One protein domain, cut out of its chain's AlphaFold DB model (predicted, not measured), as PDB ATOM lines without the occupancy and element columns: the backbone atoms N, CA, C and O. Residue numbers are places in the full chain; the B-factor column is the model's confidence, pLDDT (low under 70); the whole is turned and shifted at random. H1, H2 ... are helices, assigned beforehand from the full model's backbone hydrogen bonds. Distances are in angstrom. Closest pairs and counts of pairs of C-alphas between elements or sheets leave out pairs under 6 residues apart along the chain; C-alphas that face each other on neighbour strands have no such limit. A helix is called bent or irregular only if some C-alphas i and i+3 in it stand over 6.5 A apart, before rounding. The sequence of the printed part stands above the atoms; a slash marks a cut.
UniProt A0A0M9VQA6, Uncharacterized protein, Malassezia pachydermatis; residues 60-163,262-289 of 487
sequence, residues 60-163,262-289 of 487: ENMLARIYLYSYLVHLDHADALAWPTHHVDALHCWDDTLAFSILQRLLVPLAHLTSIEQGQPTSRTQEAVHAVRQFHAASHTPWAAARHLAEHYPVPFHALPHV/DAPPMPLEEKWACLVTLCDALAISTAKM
ATOM      1  N   GLU A  60      48.907 -11.573  17.909       57.09
ATOM      2  CA  GLU A  60      49.126 -10.462  16.983       57.09
ATOM      3  C   GLU A  60      48.200  -9.289  17.316       57.09
ATOM      4  O   GLU A  60      48.608  -8.132  17.337       57.09
ATOM      5  N   ASN A  61      46.966  -9.613  17.702       64.19
ATOM      6  CA  ASN A  61      45.975  -8.664  18.185       64.19
ATOM      7  C   ASN A  61      46.364  -8.023  19.520       64.19
ATOM      8  O   ASN A  61      46.075  -6.846  19.743       64.19
ATOM      9  N   MET A  62      46.982  -8.798  20.412       63.28
ATOM     10  CA  MET A  62      47.510  -8.298  21.677       63.28
ATOM     11  C   MET A  62      48.694  -7.374  21.440       63.28
ATOM     12  O   MET A  62      48.693  -6.261  21.949       63.28
ATOM     13  N   LEU A  63      49.662  -7.788  20.626       56.84
ATOM     14  CA  LEU A  63      50.848  -7.001  20.303       56.84
ATOM     15  C   LEU A  63      50.480  -5.666  19.648       56.84
ATOM     16  O   LEU A  63      50.977  -4.629  20.079       56.84
ATOM     17  N   ALA A  64      49.553  -5.664  18.687       62.12
ATOM     18  CA  ALA A  64      49.076  -4.438  18.049       62.12
ATOM     19  C   ALA A  64      48.398  -3.480  19.041       62.12
ATOM     20  O   ALA A  64      48.668  -2.279  19.042       62.12
ATOM     21  N   ARG A  65      47.539  -3.998  19.927       72.06
ATOM     22  CA  ARG A  65      46.873  -3.175  20.946       72.06
ATOM     23  C   ARG A  65      47.836  -2.706  22.036       72.06
ATOM     24  O   ARG A  65      47.704  -1.575  22.480       72.06
ATOM     25  N   ILE A  66      48.822  -3.514  22.430       64.56
ATOM     26  CA  ILE A  66      49.898  -3.110  23.349       64.56
ATOM     27  C   ILE A  66      50.752  -2.011  22.711       64.56
ATOM     28  O   ILE A  66      51.087  -1.037  23.380       64.56
ATOM     29  N   TYR A  67      51.063  -2.125  21.421       64.38
ATOM     30  CA  TYR A  67      51.787  -1.094  20.684       64.38
ATOM     31  C   TYR A  67      51.016   0.231  20.689       64.38
ATOM     32  O   TYR A  67      51.542   1.253  21.128       64.38
ATOM     33  N   LEU A  68      49.728   0.210  20.339       71.75
ATOM     34  CA  LEU A  68      48.871   1.396  20.416       71.75
ATOM     35  C   LEU A  68      48.688   1.901  21.853       71.75
ATOM     36  O   LEU A  68      48.697   3.103  22.080       71.75
ATOM     37  N   TYR A  69      48.569   1.016  22.842       71.50
ATOM     38  CA  TYR A  69      48.505   1.382  24.259       71.50
ATOM     39  C   TYR A  69      49.772   2.122  24.681       71.50
ATOM     40  O   TYR A  69      49.700   3.159  25.331       71.50
ATOM     41  N   SER A  70      50.939   1.623  24.267       59.88
ATOM     42  CA  SER A  70      52.209   2.283  24.536       59.88
ATOM     43  C   SER A  70      52.230   3.676  23.905       59.88
ATOM     44  O   SER A  70      52.520   4.640  24.607       59.88
ATOM     45  N   TYR A  71      51.760   3.827  22.664       64.50
ATOM     46  CA  TYR A  71      51.583   5.137  22.040       64.50
ATOM     47  C   TYR A  71      50.658   6.049  22.873       64.50
ATOM     48  O   TYR A  71      51.022   7.171  23.206       64.50
ATOM     49  N   LEU A  72      49.496   5.554  23.298       64.50
ATOM     50  CA  LEU A  72      48.480   6.319  24.036       64.50
ATOM     51  C   LEU A  72      48.812   6.644  25.488       64.50
ATOM     52  O   LEU A  72      48.118   7.461  26.078       64.50
ATOM     53  N   VAL A  73      49.775   5.954  26.088       55.41
ATOM     54  CA  VAL A  73      50.212   6.199  27.469       55.41
ATOM     55  C   VAL A  73      51.495   7.028  27.501       55.41
ATOM     56  O   VAL A  73      51.714   7.761  28.462       55.41
ATOM     57  N   HIS A  74      52.338   6.925  26.468       50.00
ATOM     58  CA  HIS A  74      53.657   7.564  26.431       50.00
ATOM     59  C   HIS A  74      53.687   8.833  25.566       50.00
ATOM     60  O   HIS A  74      54.493   9.718  25.833       50.00
ATOM     61  N   LEU A  75      52.842   8.923  24.532       46.97
ATOM     62  CA  LEU A  75      52.826  10.025  23.558       46.97
ATOM     63  C   LEU A  75      51.545  10.858  23.630       46.97
ATOM     64  O   LEU A  75      51.487  11.924  23.039       46.97
ATOM     65  N   ASP A  76      50.511  10.402  24.327       48.78
ATOM     66  CA  ASP A  76      49.309  11.190  24.586       48.78
ATOM     67  C   ASP A  76      48.912  10.938  26.045       48.78
ATOM     68  O   ASP A  76      49.150   9.861  26.585       48.78
ATOM     69  N   HIS A  77      48.369  11.926  26.748       51.12
ATOM     70  CA  HIS A  77      47.835  11.648  28.080       51.12
ATOM     71  C   HIS A  77      46.559  10.808  27.910       51.12
ATOM     72  O   HIS A  77      45.682  11.189  27.137       51.12
ATOM     73  N   ALA A  78      46.384   9.715  28.661       52.44
ATOM     74  CA  ALA A  78      45.119   8.960  28.661       52.44
ATOM     75  C   ALA A  78      43.905   9.867  28.977       52.44
ATOM     76  O   ALA A  78      42.818   9.697  28.418       52.44
ATOM     77  N   ASP A  79      44.121  10.908  29.791       53.81
ATOM     78  CA  ASP A  79      43.143  11.964  30.076       53.81
ATOM     79  C   ASP A  79      42.748  12.770  28.832       53.81
ATOM     80  O   ASP A  79      41.613  13.236  28.723       53.81
ATOM     81  N   ALA A  80      43.647  12.908  27.856       56.22
ATOM     82  CA  ALA A  80      43.388  13.614  26.610       56.22
ATOM     83  C   ALA A  80      42.371  12.856  25.740       56.22
ATOM     84  O   ALA A  80      41.525  13.471  25.086       56.22
ATOM     85  N   LEU A  81      42.360  11.523  25.791       61.34
ATOM     86  CA  LEU A  81      41.290  10.736  25.179       61.34
ATOM     87  C   LEU A  81      39.929  10.968  25.880       61.34
ATOM     88  O   LEU A  81      38.879  10.692  25.296       61.34
ATOM     89  N   ALA A  82      39.914  11.536  27.093       64.69
ATOM     90  CA  ALA A  82      38.751  11.618  27.977       64.69
ATOM     91  C   ALA A  82      38.154  10.230  28.272       64.69
ATOM     92  O   ALA A  82      36.936  10.068  28.402       64.69
ATOM     93  N   TRP A  83      39.029   9.225  28.344       62.06
ATOM     94  CA  TRP A  83      38.693   7.847  28.664       62.06
ATOM     95  C   TRP A  83      39.273   7.476  30.030       62.06
ATOM     96  O   TRP A  83      40.441   7.756  30.294       62.06
ATOM     97  N   PRO A  84      38.495   6.822  30.907       58.81
ATOM     98  CA  PRO A  84      39.038   6.283  32.144       58.81
ATOM     99  C   PRO A  84      40.178   5.296  31.867       58.81
ATOM    100  O   PRO A  84      40.022   4.395  31.044       58.81
ATOM    101  N   THR A  85      41.295   5.414  32.590       58.06
ATOM    102  CA  THR A  85      42.502   4.587  32.388       58.06
ATOM    103  C   THR A  85      42.203   3.085  32.411       58.06
ATOM    104  O   THR A  85      42.738   2.339  31.602       58.06
ATOM    105  N   HIS A  86      41.267   2.643  33.259       57.16
ATOM    106  CA  HIS A  86      40.870   1.235  33.352       57.16
ATOM    107  C   HIS A  86      40.208   0.679  32.076       57.16
ATOM    108  O   HIS A  86      40.256  -0.526  31.855       57.16
ATOM    109  N   HIS A  87      39.613   1.523  31.223       61.69
ATOM    110  CA  HIS A  87      39.097   1.097  29.913       61.69
ATOM    111  C   HIS A  87      40.216   0.928  28.887       61.69
ATOM    112  O   HIS A  87      40.160   0.032  28.050       61.69
ATOM    113  N   VAL A  88      41.245   1.770  28.975       64.69
ATOM    114  CA  VAL A  88      42.435   1.678  28.124       64.69
ATOM    115  C   VAL A  88      43.268   0.453  28.521       64.69
ATOM    116  O   VAL A  88      43.815  -0.217  27.653       64.69
ATOM    117  N   ASP A  89      43.278   0.092  29.805       59.62
ATOM    118  CA  ASP A  89      43.974  -1.091  30.330       59.62
ATOM    119  C   ASP A  89      43.332  -2.429  29.907       59.62
ATOM    120  O   ASP A  89      44.016  -3.446  29.799       59.62
ATOM    121  N   ALA A  90      42.022  -2.446  29.642       65.25
ATOM    122  CA  ALA A  90      41.287  -3.644  29.249       65.25
ATOM    123  C   ALA A  90      41.324  -3.853  27.724       65.25
ATOM    124  O   ALA A  90      40.324  -3.659  27.035       65.25
ATOM    125  N   LEU A  91      42.477  -4.276  27.188       69.06
ATOM    126  CA  LEU A  91      42.722  -4.376  25.735       69.06
ATOM    127  C   LEU A  91      41.672  -5.204  24.959       69.06
ATOM    128  O   LEU A  91      41.394  -4.920  23.797       69.06
ATOM    129  N   HIS A  92      41.058  -6.217  25.579       71.06
ATOM    130  CA  HIS A  92      40.001  -7.032  24.954       71.06
ATOM    131  C   HIS A  92      38.653  -6.311  24.832       71.06
ATOM    132  O   HIS A  92      37.819  -6.732  24.039       71.06
ATOM    133  N   CYS A  93      38.433  -5.246  25.600       72.38
ATOM    134  CA  CYS A  93      37.197  -4.468  25.600       72.38
ATOM    135  C   CYS A  93      37.281  -3.212  24.730       72.38
ATOM    136  O   CYS A  93      36.351  -2.407  24.732       72.38
ATOM    137  N   TRP A  94      38.392  -3.026  24.017       81.44
ATOM    138  CA  TRP A  94      38.548  -1.936  23.068       81.44
ATOM    139  C   TRP A  94      37.574  -2.108  21.906       81.44
ATOM    140  O   TRP A  94      37.571  -3.149  21.251       81.44
ATOM    141  N   ASP A  95      36.784  -1.074  21.642       83.44
ATOM    142  CA  ASP A  95      35.715  -1.082  20.651       83.44
ATOM    143  C   ASP A  95      35.921  -0.017  19.562       83.44
ATOM    144  O   ASP A  95      36.923   0.705  19.538       83.44
ATOM    145  N   ASP A  96      34.947   0.099  18.657       86.12
ATOM    146  CA  ASP A  96      34.960   1.084  17.573       86.12
ATOM    147  C   ASP A  96      35.028   2.533  18.066       86.12
ATOM    148  O   ASP A  96      35.591   3.397  17.394       86.12
ATOM    149  N   THR A  97      34.476   2.824  19.248       86.38
ATOM    150  CA  THR A  97      34.465   4.188  19.786       86.38
ATOM    151  C   THR A  97      35.839   4.604  20.290       86.38
ATOM    152  O   THR A  97      36.271   5.739  20.048       86.38
ATOM    153  N   LEU A  98      36.557   3.684  20.938       84.62
ATOM    154  CA  LEU A  98      37.944   3.900  21.320       84.62
ATOM    155  C   LEU A  98      38.837   3.961  20.077       84.62
ATOM    156  O   LEU A  98      39.613   4.906  19.950       84.62
ATOM    157  N   ALA A  99      38.664   3.040  19.123       88.69
ATOM    158  CA  ALA A  99      39.408   3.042  17.863       88.69
ATOM    159  C   ALA A  99      39.266   4.384  17.128       88.69
ATOM    160  O   ALA A  99      40.257   4.995  16.732       88.69
ATOM    161  N   PHE A 100      38.040   4.898  17.010       89.62
ATOM    162  CA  PHE A 100      37.775   6.176  16.351       89.62
ATOM    163  C   PHE A 100      38.363   7.369  17.113       89.62
ATOM    164  O   PHE A 100      38.873   8.307  16.500       89.62
ATOM    165  N   SER A 101      38.347   7.325  18.450       86.56
ATOM    166  CA  SER A 101      39.004   8.344  19.279       86.56
ATOM    167  C   SER A 101      40.514   8.377  19.007       86.56
ATOM    168  O   SER A 101      41.095   9.451  18.869       86.56
ATOM    169  N   ILE A 102      41.146   7.209  18.868       86.44
ATOM    170  CA  ILE A 102      42.574   7.087  18.548       86.44
ATOM    171  C   ILE A 102      42.848   7.576  17.118       86.44
ATOM    172  O   ILE A 102      43.802   8.321  16.903       86.44
ATOM    173  N   LEU A 103      41.979   7.252  16.154       91.38
ATOM    174  CA  LEU A 103      42.076   7.749  14.777       91.38
ATOM    175  C   LEU A 103      42.072   9.282  14.721       91.38
ATOM    176  O   LEU A 103      42.957   9.885  14.113       91.38
ATOM    177  N   GLN A 104      41.098   9.917  15.382       89.00
ATOM    178  CA  GLN A 104      41.011  11.378  15.486       89.00
ATOM    179  C   GLN A 104      42.319  11.977  16.000       89.00
ATOM    180  O   GLN A 104      42.778  12.995  15.485       89.00
ATOM    181  N   ARG A 105      42.930  11.327  16.994       83.81
ATOM    182  CA  ARG A 105      44.176  11.779  17.608       83.81
ATOM    183  C   ARG A 105      45.391  11.617  16.715       83.81
ATOM    184  O   ARG A 105      46.176  12.551  16.658       83.81
ATOM    185  N   LEU A 106      45.526  10.509  15.992       85.75
ATOM    186  CA  LEU A 106      46.635  10.314  15.051       85.75
ATOM    187  C   LEU A 106      46.568  11.289  13.868       85.75
ATOM    188  O   LEU A 106      47.601  11.761  13.392       85.75
ATOM    189  N   LEU A 107      45.362  11.644  13.415       89.56
ATOM    190  CA  LEU A 107      45.183  12.563  12.289       89.56
ATOM    191  C   LEU A 107      45.575  14.009  12.602       89.56
ATOM    192  O   LEU A 107      46.033  14.702  11.699       89.56
ATOM    193  N   VAL A 108      45.420  14.477  13.843       86.69
ATOM    194  CA  VAL A 108      45.777  15.855  14.232       86.69
ATOM    195  C   VAL A 108      47.249  16.182  13.923       86.69
ATOM    196  O   VAL A 108      47.480  17.112  13.146       86.69
ATOM    197  N   PRO A 109      48.250  15.442  14.441       80.81
ATOM    198  CA  PRO A 109      49.650  15.709  14.139       80.81
ATOM    199  C   PRO A 109      50.016  15.361  12.690       80.81
ATOM    200  O   PRO A 109      50.772  16.118  12.085       80.81
ATOM    201  N   LEU A 110      49.448  14.298  12.099       84.69
ATOM    202  CA  LEU A 110      49.676  13.949  10.685       84.69
ATOM    203  C   LEU A 110      49.214  15.054   9.722       84.69
ATOM    204  O   LEU A 110      49.824  15.260   8.676       84.69
ATOM    205  N   ALA A 111      48.139  15.765  10.069       88.06
ATOM    206  CA  ALA A 111      47.583  16.862   9.283       88.06
ATOM    207  C   ALA A 111      48.121  18.245   9.688       88.06
ATOM    208  O   ALA A 111      47.664  19.246   9.133       88.06
ATOM    209  N   HIS A 112      49.058  18.312  10.643       84.81
ATOM    210  CA  HIS A 112      49.578  19.551  11.238       84.81
ATOM    211  C   HIS A 112      48.487  20.482  11.800       84.81
ATOM    212  O   HIS A 112      48.559  21.707  11.679       84.81
ATOM    213  N   LEU A 113      47.465  19.899  12.425       83.44
ATOM    214  CA  LEU A 113      46.362  20.620  13.051       83.44
ATOM    215  C   LEU A 113      46.596  20.798  14.556       83.44
ATOM    216  O   LEU A 113      47.355  20.065  15.182       83.44
ATOM    217  N   THR A 114      45.899  21.763  15.155       80.50
ATOM    218  CA  THR A 114      45.831  21.930  16.618       80.50
ATOM    219  C   THR A 114      44.692  21.127  17.242       80.50
ATOM    220  O   THR A 114      44.784  20.698  18.388       80.50
ATOM    221  N   SER A 115      43.608  20.921  16.495       85.12
ATOM    222  CA  SER A 115      42.439  20.132  16.882       85.12
ATOM    223  C   SER A 115      41.814  19.525  15.635       85.12
ATOM    224  O   SER A 115      41.875  20.114  14.557       85.12
ATOM    225  N   ILE A 116      41.165  18.370  15.779       86.31
ATOM    226  CA  ILE A 116      40.490  17.731  14.650       86.31
ATOM    227  C   ILE A 116      39.355  18.604  14.110       86.31
ATOM    228  O   ILE A 116      39.101  18.568  12.917       86.31
ATOM    229  N   GLU A 117      38.721  19.447  14.930       86.12
ATOM    230  CA  GLU A 117      37.589  20.296  14.526       86.12
ATOM    231  C   GLU A 117      38.015  21.581  13.796       86.12
ATOM    232  O   GLU A 117      37.221  22.174  13.067       86.12
ATOM    233  N   GLN A 118      39.261  22.028  13.980       83.75
ATOM    234  CA  GLN A 118      39.715  23.360  13.573       83.75
ATOM    235  C   GLN A 118      40.930  23.294  12.639       83.75
ATOM    236  O   GLN A 118      41.727  22.364  12.689       83.75
ATOM    237  N   GLY A 119      41.078  24.297  11.771       85.75
ATOM    238  CA  GLY A 119      42.207  24.410  10.840       85.75
ATOM    239  C   GLY A 119      42.011  23.693   9.498       85.75
ATOM    240  O   GLY A 119      41.076  22.902   9.309       85.75
ATOM    241  N   GLN A 120      42.898  24.018   8.553       88.44
ATOM    242  CA  GLN A 120      42.906  23.469   7.200       88.44
ATOM    243  C   GLN A 120      43.899  22.299   7.124       88.44
ATOM    244  O   GLN A 120      45.085  22.515   7.367       88.44
ATOM    245  N   PRO A 121      43.439  21.072   6.822       91.25
ATOM    246  CA  PRO A 121      44.326  19.919   6.711       91.25
ATOM    247  C   PRO A 121      45.246  20.047   5.494       91.25
ATOM    248  O   PRO A 121      44.916  20.718   4.513       91.25
ATOM    249  N   THR A 122      46.382  19.352   5.530       88.88
ATOM    250  CA  THR A 122      47.253  19.235   4.352       88.88
ATOM    251  C   THR A 122      46.548  18.500   3.210       88.88
ATOM    252  O   THR A 122      45.661  17.682   3.458       88.88
ATOM    253  N   SER A 123      46.986  18.733   1.967       88.75
ATOM    254  CA  SER A 123      46.418  18.086   0.770       88.75
ATOM    255  C   SER A 123      46.368  16.558   0.882       88.75
ATOM    256  O   SER A 123      45.391  15.953   0.458       88.75
ATOM    257  N   ARG A 124      47.373  15.942   1.513       88.50
ATOM    258  CA  ARG A 124      47.451  14.487   1.693       88.50
ATOM    259  C   ARG A 124      46.466  13.958   2.739       88.50
ATOM    260  O   ARG A 124      45.948  12.864   2.590       88.50
ATOM    261  N   THR A 125      46.203  14.727   3.795       92.06
ATOM    262  CA  THR A 125      45.334  14.323   4.918       92.06
ATOM    263  C   THR A 125      43.897  14.830   4.795       92.06
ATOM    264  O   THR A 125      43.069  14.558   5.662       92.06
ATOM    265  N   GLN A 126      43.603  15.618   3.759       93.25
ATOM    266  CA  GLN A 126      42.353  16.358   3.620       93.25
ATOM    267  C   GLN A 126      41.125  15.442   3.606       93.25
ATOM    268  O   GLN A 126      40.161  15.711   4.321       93.25
ATOM    269  N   GLU A 127      41.181  14.351   2.845       93.19
ATOM    270  CA  GLU A 127      40.095  13.374   2.730       93.19
ATOM    271  C   GLU A 127      39.758  12.735   4.087       93.19
ATOM    272  O   GLU A 127      38.621  12.822   4.554       93.19
ATOM    273  N   ALA A 128      40.768  12.190   4.776       93.25
ATOM    274  CA  ALA A 128      40.601  11.544   6.078       93.25
ATOM    275  C   ALA A 128      40.086  12.513   7.155       93.25
ATOM    276  O   ALA A 128      39.176  12.174   7.914       93.25
ATOM    277  N   VAL A 129      40.611  13.743   7.205       94.00
ATOM    278  CA  VAL A 129      40.160  14.757   8.171       94.00
ATOM    279  C   VAL A 129      38.719  15.192   7.892       94.00
ATOM    280  O   VAL A 129      37.942  15.343   8.835       94.00
ATOM    281  N   HIS A 130      38.326  15.378   6.629       93.12
ATOM    282  CA  HIS A 130      36.937  15.710   6.301       93.12
ATOM    283  C   HIS A 130      35.977  14.578   6.661       93.12
ATOM    284  O   HIS A 130      34.950  14.855   7.281       93.12
ATOM    285  N   ALA A 131      36.329  13.327   6.357       92.12
ATOM    286  CA  ALA A 131      35.514  12.174   6.720       92.12
ATOM    287  C   ALA A 131      35.331  12.076   8.246       92.12
ATOM    288  O   ALA A 131      34.212  11.962   8.739       92.12
ATOM    289  N   VAL A 132      36.406  12.229   9.020       91.44
ATOM    290  CA  VAL A 132      36.352  12.191  10.491       91.44
ATOM    291  C   VAL A 132      35.564  13.360  11.102       91.44
ATOM    292  O   VAL A 132      34.969  13.201  12.165       91.44
ATOM    293  N   ARG A 133      35.533  14.532  10.452       92.00
ATOM    294  CA  ARG A 133      34.709  15.682  10.881       92.00
ATOM    295  C   ARG A 133      33.217  15.488  10.605       92.00
ATOM    296  O   ARG A 133      32.397  16.104  11.279       92.00
ATOM    297  N   GLN A 134      32.876  14.710   9.581       88.88
ATOM    298  CA  GLN A 134      31.508  14.573   9.077       88.88
ATOM    299  C   GLN A 134      30.775  13.354   9.638       88.88
ATOM    300  O   GLN A 134      29.567  13.416   9.855       88.88
ATOM    301  N   PHE A 135      31.496  12.261   9.878       88.19
ATOM    302  CA  PHE A 135      30.925  10.974  10.261       88.19
ATOM    303  C   PHE A 135      31.257  10.601  11.713       88.19
ATOM    304  O   PHE A 135      32.209  11.103  12.310       88.19
ATOM    305  N   HIS A 136      30.457   9.709  12.298       84.56
ATOM    306  CA  HIS A 136      30.609   9.264  13.686       84.56
ATOM    307  C   HIS A 136      31.417   7.960  13.799       84.56
ATOM    308  O   HIS A 136      31.652   7.278  12.806       84.56
ATOM    309  N   ALA A 137      31.758   7.546  15.024       81.81
ATOM    310  CA  ALA A 137      32.607   6.375  15.286       81.81
ATOM    311  C   ALA A 137      32.130   5.049  14.665       81.81
ATOM    312  O   ALA A 137      32.956   4.220  14.295       81.81
ATOM    313  N   ALA A 138      30.814   4.856  14.532       80.81
ATOM    314  CA  ALA A 138      30.248   3.653  13.923       80.81
ATOM    315  C   ALA A 138      30.275   3.662  12.381       80.81
ATOM    316  O   ALA A 138      29.908   2.663  11.777       80.81
ATOM    317  N   SER A 139      30.686   4.766  11.746       87.69
ATOM    318  CA  SER A 139      30.733   4.878  10.286       87.69
ATOM    319  C   SER A 139      32.029   4.303   9.721       87.69
ATOM    320  O   SER A 139      33.086   4.417  10.341       87.69
ATOM    321  N   HIS A 140      31.972   3.749   8.517       90.06
ATOM    322  CA  HIS A 140      33.080   3.127   7.802       90.06
ATOM    323  C   HIS A 140      33.824   4.100   6.882       90.06
ATOM    324  O   HIS A 140      35.024   3.930   6.669       90.06
ATOM    325  N   THR A 141      33.167   5.159   6.405       91.50
ATOM    326  CA  THR A 141      33.772   6.175   5.526       91.50
ATOM    327  C   THR A 141      35.063   6.792   6.097       91.50
ATOM    328  O   THR A 141      36.057   6.855   5.369       91.50
ATOM    329  N   PRO A 142      35.144   7.168   7.393       93.12
ATOM    330  CA  PRO A 142      36.399   7.620   8.002       93.12
ATOM    331  C   PRO A 142      37.534   6.601   7.926       93.12
ATOM    332  O   PRO A 142      38.689   6.977   7.746       93.12
ATOM    333  N   TRP A 143      37.210   5.316   8.052       94.75
ATOM    334  CA  TRP A 143      38.187   4.233   8.050       94.75
ATOM    335  C   TRP A 143      38.679   3.904   6.646       94.75
ATOM    336  O   TRP A 143      39.868   3.656   6.467       94.75
ATOM    337  N   ALA A 144      37.803   3.970   5.644       92.94
ATOM    338  CA  ALA A 144      38.204   3.859   4.244       92.94
ATOM    339  C   ALA A 144      39.184   4.982   3.861       92.94
ATOM    340  O   ALA A 144      40.260   4.708   3.329       92.94
ATOM    341  N   ALA A 145      38.871   6.230   4.229       93.56
ATOM    342  CA  ALA A 145      39.753   7.371   3.994       93.56
ATOM    343  C   ALA A 145      41.074   7.272   4.783       93.56
ATOM    344  O   ALA A 145      42.139   7.620   4.274       93.56
ATOM    345  N   ALA A 146      41.033   6.767   6.020       93.50
ATOM    346  CA  ALA A 146      42.225   6.531   6.835       93.50
ATOM    347  C   ALA A 146      43.136   5.443   6.244       93.50
ATOM    348  O   ALA A 146      44.355   5.608   6.224       93.50
ATOM    349  N   ARG A 147      42.554   4.360   5.717       92.44
ATOM    350  CA  ARG A 147      43.285   3.292   5.025       92.44
ATOM    351  C   ARG A 147      43.939   3.806   3.747       92.44
ATOM    352  O   ARG A 147      45.128   3.580   3.552       92.44
ATOM    353  N   HIS A 148      43.201   4.570   2.942       92.38
ATOM    354  CA  HIS A 148      43.750   5.222   1.754       92.38
ATOM    355  C   HIS A 148      44.923   6.149   2.117       92.38
ATOM    356  O   HIS A 148      45.983   6.092   1.498       92.38
ATOM    357  N   LEU A 149      44.800   6.941   3.189       92.62
ATOM    358  CA  LEU A 149      45.907   7.752   3.706       92.62
ATOM    359  C   LEU A 149      47.122   6.896   4.108       92.62
ATOM    360  O   LEU A 149      48.255   7.272   3.797       92.62
ATOM    361  N   ALA A 150      46.903   5.767   4.786       87.31
ATOM    362  CA  ALA A 150      47.963   4.866   5.235       87.31
ATOM    363  C   ALA A 150      48.763   4.274   4.058       87.31
ATOM    364  O   ALA A 150      49.990   4.236   4.125       87.31
ATOM    365  N   GLU A 151      48.098   3.919   2.954       88.44
ATOM    366  CA  GLU A 151      48.725   3.371   1.735       88.44
ATOM    367  C   GLU A 151      49.740   4.322   1.081       88.44
ATOM    368  O   GLU A 151      50.654   3.884   0.384       88.44
ATOM    369  N   HIS A 152      49.637   5.630   1.329       86.44
ATOM    370  CA  HIS A 152      50.599   6.593   0.794       86.44
ATOM    371  C   HIS A 152      51.955   6.549   1.520       86.44
ATOM    372  O   HIS A 152      52.920   7.184   1.075       86.44
ATOM    373  N   TYR A 153      52.031   5.938   2.706       79.38
ATOM    374  CA  TYR A 153      53.265   5.849   3.487       79.38
ATOM    375  C   TYR A 153      53.988   4.535   3.175       79.38
ATOM    376  O   TYR A 153      53.336   3.513   2.989       79.38
ATOM    377  N   PRO A 154      55.334   4.523   3.141       74.44
ATOM    378  CA  PRO A 154      56.114   3.313   2.891       74.44
ATOM    379  C   PRO A 154      56.175   2.428   4.151       74.44
ATOM    380  O   PRO A 154      57.254   2.089   4.630       74.44
ATOM    381  N   VAL A 155      55.014   2.105   4.720       66.00
ATOM    382  CA  VAL A 155      54.856   1.278   5.917       66.00
ATOM    383  C   VAL A 155      54.122  -0.000   5.516       66.00
ATOM    384  O   VAL A 155      53.068   0.085   4.884       66.00
ATOM    385  N   PRO A 156      54.637  -1.190   5.867       61.19
ATOM    386  CA  PRO A 156      53.932  -2.433   5.596       61.19
ATOM    387  C   PRO A 156      52.614  -2.488   6.381       61.19
ATOM    388  O   PRO A 156      52.568  -2.240   7.589       61.19
ATOM    389  N   PHE A 157      51.527  -2.834   5.693       70.38
ATOM    390  CA  PHE A 157      50.237  -3.054   6.338       70.38
ATOM    391  C   PHE A 157      50.271  -4.359   7.143       70.38
ATOM    392  O   PHE A 157      50.570  -5.424   6.601       70.38
ATOM    393  N   HIS A 158      49.951  -4.279   8.433       65.44
ATOM    394  CA  HIS A 158      49.967  -5.425   9.339       65.44
ATOM    395  C   HIS A 158      48.563  -6.025   9.439       65.44
ATOM    396  O   HIS A 158      47.763  -5.600  10.266       65.44
ATOM    397  N   ALA A 159      48.245  -7.001   8.589       73.56
ATOM    398  CA  ALA A 159      46.948  -7.672   8.640       73.56
ATOM    399  C   ALA A 159      46.796  -8.454   9.955       73.56
ATOM    400  O   ALA A 159      47.593  -9.344  10.243       73.56
ATOM    401  N   LEU A 160      45.770  -8.122  10.742       73.94
ATOM    402  CA  LEU A 160      45.483  -8.790  12.009       73.94
ATOM    403  C   LEU A 160      44.422  -9.886  11.823       73.94
ATOM    404  O   LEU A 160      43.433  -9.667  11.118       73.94
ATOM    405  N   PRO A 161      44.583 -11.055  12.465       76.06
ATOM    406  CA  PRO A 161      43.645 -12.156  12.342       76.06
ATOM    407  C   PRO A 161      42.331 -11.778  13.016       76.06
ATOM    408  O   PRO A 161      42.324 -11.247  14.128       76.06
ATOM    409  N   HIS A 162      41.217 -12.065  12.347       82.50
ATOM    410  CA  HIS A 162      39.896 -11.722  12.856       82.50
ATOM    411  C   HIS A 162      39.592 -12.467  14.163       82.50
ATOM    412  O   HIS A 162      39.830 -13.673  14.274       82.50
ATOM    413  N   VAL A 163      39.039 -11.753  15.146       78.00
ATOM    414  CA  VAL A 163      38.607 -12.325  16.421       78.00
ATOM    415  C   VAL A 163      37.088 -12.235  16.490       78.00
ATOM    416  O   VAL A 163      36.522 -11.147  16.572       78.00
ATOM    417  N   ASP A 262      28.440   5.033   2.642       81.88
ATOM    418  CA  ASP A 262      28.462   4.095   1.508       81.88
ATOM    419  C   ASP A 262      29.740   3.233   1.468       81.88
ATOM    420  O   ASP A 262      29.936   2.421   0.561       81.88
ATOM    421  N   ALA A 263      30.642   3.411   2.436       85.00
ATOM    422  CA  ALA A 263      31.901   2.683   2.492       85.00
ATOM    423  C   ALA A 263      31.701   1.217   2.927       85.00
ATOM    424  O   ALA A 263      30.834   0.921   3.754       85.00
ATOM    425  N   PRO A 264      32.527   0.281   2.415       86.81
ATOM    426  CA  PRO A 264      32.435  -1.121   2.799       86.81
ATOM    427  C   PRO A 264      32.699  -1.301   4.302       86.81
ATOM    428  O   PRO A 264      33.558  -0.611   4.865       86.81
ATOM    429  N   PRO A 265      32.000  -2.242   4.961       85.75
ATOM    430  CA  PRO A 265      32.171  -2.474   6.384       85.75
ATOM    431  C   PRO A 265      33.595  -2.949   6.676       85.75
ATOM    432  O   PRO A 265      34.064  -3.934   6.111       85.75
ATOM    433  N   MET A 266      34.271  -2.247   7.585       88.19
ATOM    434  CA  MET A 266      35.616  -2.598   8.040       88.19
ATOM    435  C   MET A 266      35.547  -3.259   9.425       88.19
ATOM    436  O   MET A 266      35.019  -2.629  10.355       88.19
ATOM    437  N   PRO A 267      36.070  -4.492   9.586       89.75
ATOM    438  CA  PRO A 267      36.096  -5.167  10.876       89.75
ATOM    439  C   PRO A 267      37.040  -4.455  11.845       89.75
ATOM    440  O   PRO A 267      37.950  -3.721  11.455       89.75
ATOM    441  N   LEU A 268      36.823  -4.684  13.137       88.06
ATOM    442  CA  LEU A 268      37.551  -4.007  14.203       88.06
ATOM    443  C   LEU A 268      39.065  -4.283  14.144       88.06
ATOM    444  O   LEU A 268      39.866  -3.381  14.370       88.06
ATOM    445  N   GLU A 269      39.473  -5.496  13.779       88.19
ATOM    446  CA  GLU A 269      40.887  -5.867  13.641       88.19
ATOM    447  C   GLU A 269      41.576  -5.122  12.491       88.19
ATOM    448  O   GLU A 269      42.718  -4.689  12.641       88.19
ATOM    449  N   GLU A 270      40.877  -4.879  11.379       89.50
ATOM    450  CA  GLU A 270      41.405  -4.051  10.286       89.50
ATOM    451  C   GLU A 270      41.523  -2.577  10.688       89.50
ATOM    452  O   GLU A 270      42.479  -1.905  10.296       89.50
ATOM    453  N   LYS A 271      40.604  -2.077  11.524       91.62
ATOM    454  CA  LYS A 271      40.706  -0.726  12.097       91.62
ATOM    455  C   LYS A 271      41.942  -0.603  12.989       91.62
ATOM    456  O   LYS A 271      42.694   0.359  12.850       91.62
ATOM    457  N   TRP A 272      42.208  -1.592  13.850       88.25
ATOM    458  CA  TRP A 272      43.422  -1.620  14.677       88.25
ATOM    459  C   TRP A 272      44.697  -1.690  13.837       88.25
ATOM    460  O   TRP A 272      45.621  -0.919  14.086       88.25
ATOM    461  N   ALA A 273      44.729  -2.542  12.811       81.94
ATOM    462  CA  ALA A 273      45.834  -2.612  11.858       81.94
ATOM    463  C   ALA A 273      46.106  -1.253  11.192       81.94
ATOM    464  O   ALA A 273      47.244  -0.785  11.166       81.94
ATOM    465  N   CYS A 274      45.050  -0.575  10.727       89.31
ATOM    466  CA  CYS A 274      45.150   0.757  10.137       89.31
ATOM    467  C   CYS A 274      45.749   1.780  11.117       89.31
ATOM    468  O   CYS A 274      46.577   2.599  10.720       89.31
ATOM    469  N   LEU A 275      45.359   1.739  12.395       88.69
ATOM    470  CA  LEU A 275      45.904   2.633  13.423       88.69
ATOM    471  C   LEU A 275      47.395   2.390  13.675       88.69
ATOM    472  O   LEU A 275      48.141   3.358  13.806       88.69
ATOM    473  N   VAL A 276      47.839   1.128  13.704       76.88
ATOM    474  CA  VAL A 276      49.267   0.777  13.821       76.88
ATOM    475  C   VAL A 276      50.054   1.374  12.653       76.88
ATOM    476  O   VAL A 276      51.036   2.079  12.867       76.88
ATOM    477  N   THR A 277      49.570   1.200  11.422       78.19
ATOM    478  CA  THR A 277      50.225   1.749  10.225       78.19
ATOM    479  C   THR A 277      50.283   3.282  10.238       78.19
ATOM    480  O   THR A 277      51.297   3.865   9.858       78.19
ATOM    481  N   LEU A 278      49.226   3.962  10.699       84.69
ATOM    482  CA  LEU A 278      49.216   5.426  10.828       84.69
ATOM    483  C   LEU A 278      50.149   5.929  11.941       84.69
ATOM    484  O   LEU A 278      50.747   6.997  11.806       84.69
ATOM    485  N   CYS A 279      50.294   5.163  13.022       79.00
ATOM    486  CA  CYS A 279      51.260   5.430  14.083       79.00
ATOM    487  C   CYS A 279      52.703   5.369  13.549       79.00
ATOM    488  O   CYS A 279      53.476   6.311  13.737       79.00
ATOM    489  N   ASP A 280      53.039   4.329  12.786       68.25
ATOM    490  CA  ASP A 280      54.347   4.199  12.131       68.25
ATOM    491  C   ASP A 280      54.580   5.312  11.099       68.25
ATOM    492  O   ASP A 280      55.657   5.908  11.030       68.25
ATOM    493  N   ALA A 281      53.547   5.654  10.322       76.25
ATOM    494  CA  ALA A 281      53.591   6.760   9.371       76.25
ATOM    495  C   ALA A 281      53.923   8.092  10.059       76.25
ATOM    496  O   ALA A 281      54.732   8.876   9.548       76.25
ATOM    497  N   LEU A 282      53.341   8.338  11.236       76.38
ATOM    498  CA  LEU A 282      53.643   9.514  12.040       76.38
ATOM    499  C   LEU A 282      55.102   9.495  12.513       76.38
ATOM    500  O   LEU A 282      55.804  10.497  12.348       76.38
ATOM    501  N   ALA A 283      55.591   8.363  13.018       65.88
ATOM    502  CA  ALA A 283      56.985   8.216  13.435       65.88
ATOM    503  C   ALA A 283      57.965   8.519  12.283       65.88
ATOM    504  O   ALA A 283      58.910   9.288  12.453       65.88
ATOM    505  N   ILE A 284      57.691   8.013  11.077       65.94
ATOM    506  CA  ILE A 284      58.521   8.268   9.888       65.94
ATOM    507  C   ILE A 284      58.436   9.732   9.442       65.94
ATOM    508  O   ILE A 284      59.458  10.342   9.119       65.94
ATOM    509  N   SER A 285      57.236  10.320   9.421       67.06
ATOM    510  CA  SER A 285      57.046  11.716   8.995       67.06
ATOM    511  C   SER A 285      57.745  12.722   9.913       67.06
ATOM    512  O   SER A 285      58.176  13.782   9.461       67.06
ATOM    513  N   THR A 286      57.906  12.370  11.188       60.44
ATOM    514  CA  THR A 286      58.474  13.242  12.219       60.44
ATOM    515  C   THR A 286      59.967  13.002  12.450       60.44
ATOM    516  O   THR A 286      60.635  13.860  13.020       60.44
ATOM    517  N   ALA A 287      60.527  11.901  11.936       55.78
ATOM    518  CA  ALA A 287      61.944  11.548  12.068       55.78
ATOM    519  C   ALA A 287      62.917  12.572  11.446       55.78
ATOM    520  O   ALA A 287      64.089  12.606  11.814       55.78
ATOM    521  N   LYS A 288      62.453  13.411  10.508       52.28
ATOM    522  CA  LYS A 288      63.257  14.479   9.878       52.28
ATOM    523  C   LYS A 288      63.140  15.837  10.578       52.28
ATOM    524  O   LYS A 288      63.851  16.764  10.199       52.28
ATOM    525  N   MET A 289      62.236  15.977  11.548       49.94
ATOM    526  CA  MET A 289      62.031  17.233  12.269       49.94
ATOM    527  C   MET A 289      62.996  17.322  13.455       49.94
ATOM    528  O   MET A 289      63.239  16.310  14.118       49.94
TER     529      MET A 289
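What this domain is: This is residues 60 to 163 and 262 to 289 of the 487 residues of an uncharacterized protein of Malassezia pachydermatis (UniProt A0A0M9VQA6). Two long helices, H3 and H6, lie side by side through the middle and run the same way, with the hairpin of H4 and H5 packed on one side of this pair and H1 on the other side, crossing H6. The short H2 sits at the margin beside H1, farthest of the helices from the mean of the C-alphas. The printed part has 132 residues with six named helices, H1 to H6 in that order along the chain, and no named strand; the class is all helix. The whole is compact, with a radius of gyration of the C-alphas of 13.8 A, and rounded, its C-alphas spanning 35 by 32 by 28 A.

How they stand to each other: H1, residues 60 to 74, touches H6, residues 268 to 286, at a steep tilt of 47 degrees, and the two run the same way. Their closest C-alphas are those of Leu 68 and Val 276, 6.6 A apart. H2, residues 85 to 89, touches no helix; it is close to H1 but not clearly touching, the closest C-alphas being those of Tyr 69 and Val 88, 7.2 A apart. H3, residues 96 to 110, is only just apart from H2, at 8.4 A. H1 and H3 are near each other, with 5 pairs of C-alphas within 10 A. H3 touches H6 at a shallow tilt of 16 degrees, the same way, and their closest C-alphas are those of Leu 110 and Leu 282, 6.1 A apart. With residues 104 to 107 alone, H3 only just touches H4, residues 126 to 134, with 3 pairs of C-alphas within 8 A; the closest are those of Leu 107 and Val 129, 6.9 A apart. The two form a helical hairpin at a steep tilt of 41 degrees, opposite ways. H4 and H5, residues 141 to 151, form a second helical hairpin, touching at a shallow tilt of 22 degrees, opposite ways; the C-alphas of Ala 128 and Ala 145 are the closest, 4.7 A apart. H5 touches H6 at a steep tilt of 47 degrees, the same way, with the closest C-alphas, of Ala 150 and Leu 278, 5.8 A apart. H6 is the hub, touching H1, H3 and H5, while H4 and H6 are apart. The helix packing is part aligned, part crossed: of 5 touching pairs, 2 are at a shallow tilt. Every O i to N i+4 pair is within hydrogen-bond range in H1, H2, H4, H5 and H6, and 10 of 11 are in H3.

Where its parts are: H1 begins at C-alpha 60, at (49.126, -10.462, 16.983), and is 20.9 A long from first to last C-alpha. H2 has five residues. H3 is 20.7 A long and begins at C-alpha 96, at (34.960, 1.084, 17.573); it is neither bent nor irregular, but only just: C-alphas 106 and 109 are 6.2 A apart. H4 is 12.3 A long and H5 15.7 A. H6, the longest helix with 19 residues, is 27.2 A long and ends at C-alpha 286, at (58.474, 13.242, 12.219).

The domain as a whole: The C-alphas farthest apart are those of Val 163 and Met 289, at 37.9 A. Residues 164 to 261 are cut out, and C-alphas 163 and 262 are 24.4 A apart across the cut, which lies in the link from H5 to H6. The link from H3 to H4, residues 111 to 125, is long; the links H1 to H2, H2 to H3 and H4 to H5 are short. Residues 152 to 163 are another stretch with no named element, their C-alphas 13 to 19 A from the mean of the C-alphas. The mean pLDDT of the printed part is 77.8, and 40 residues are under 70, among them residues 70 to 91 and 283 to 289.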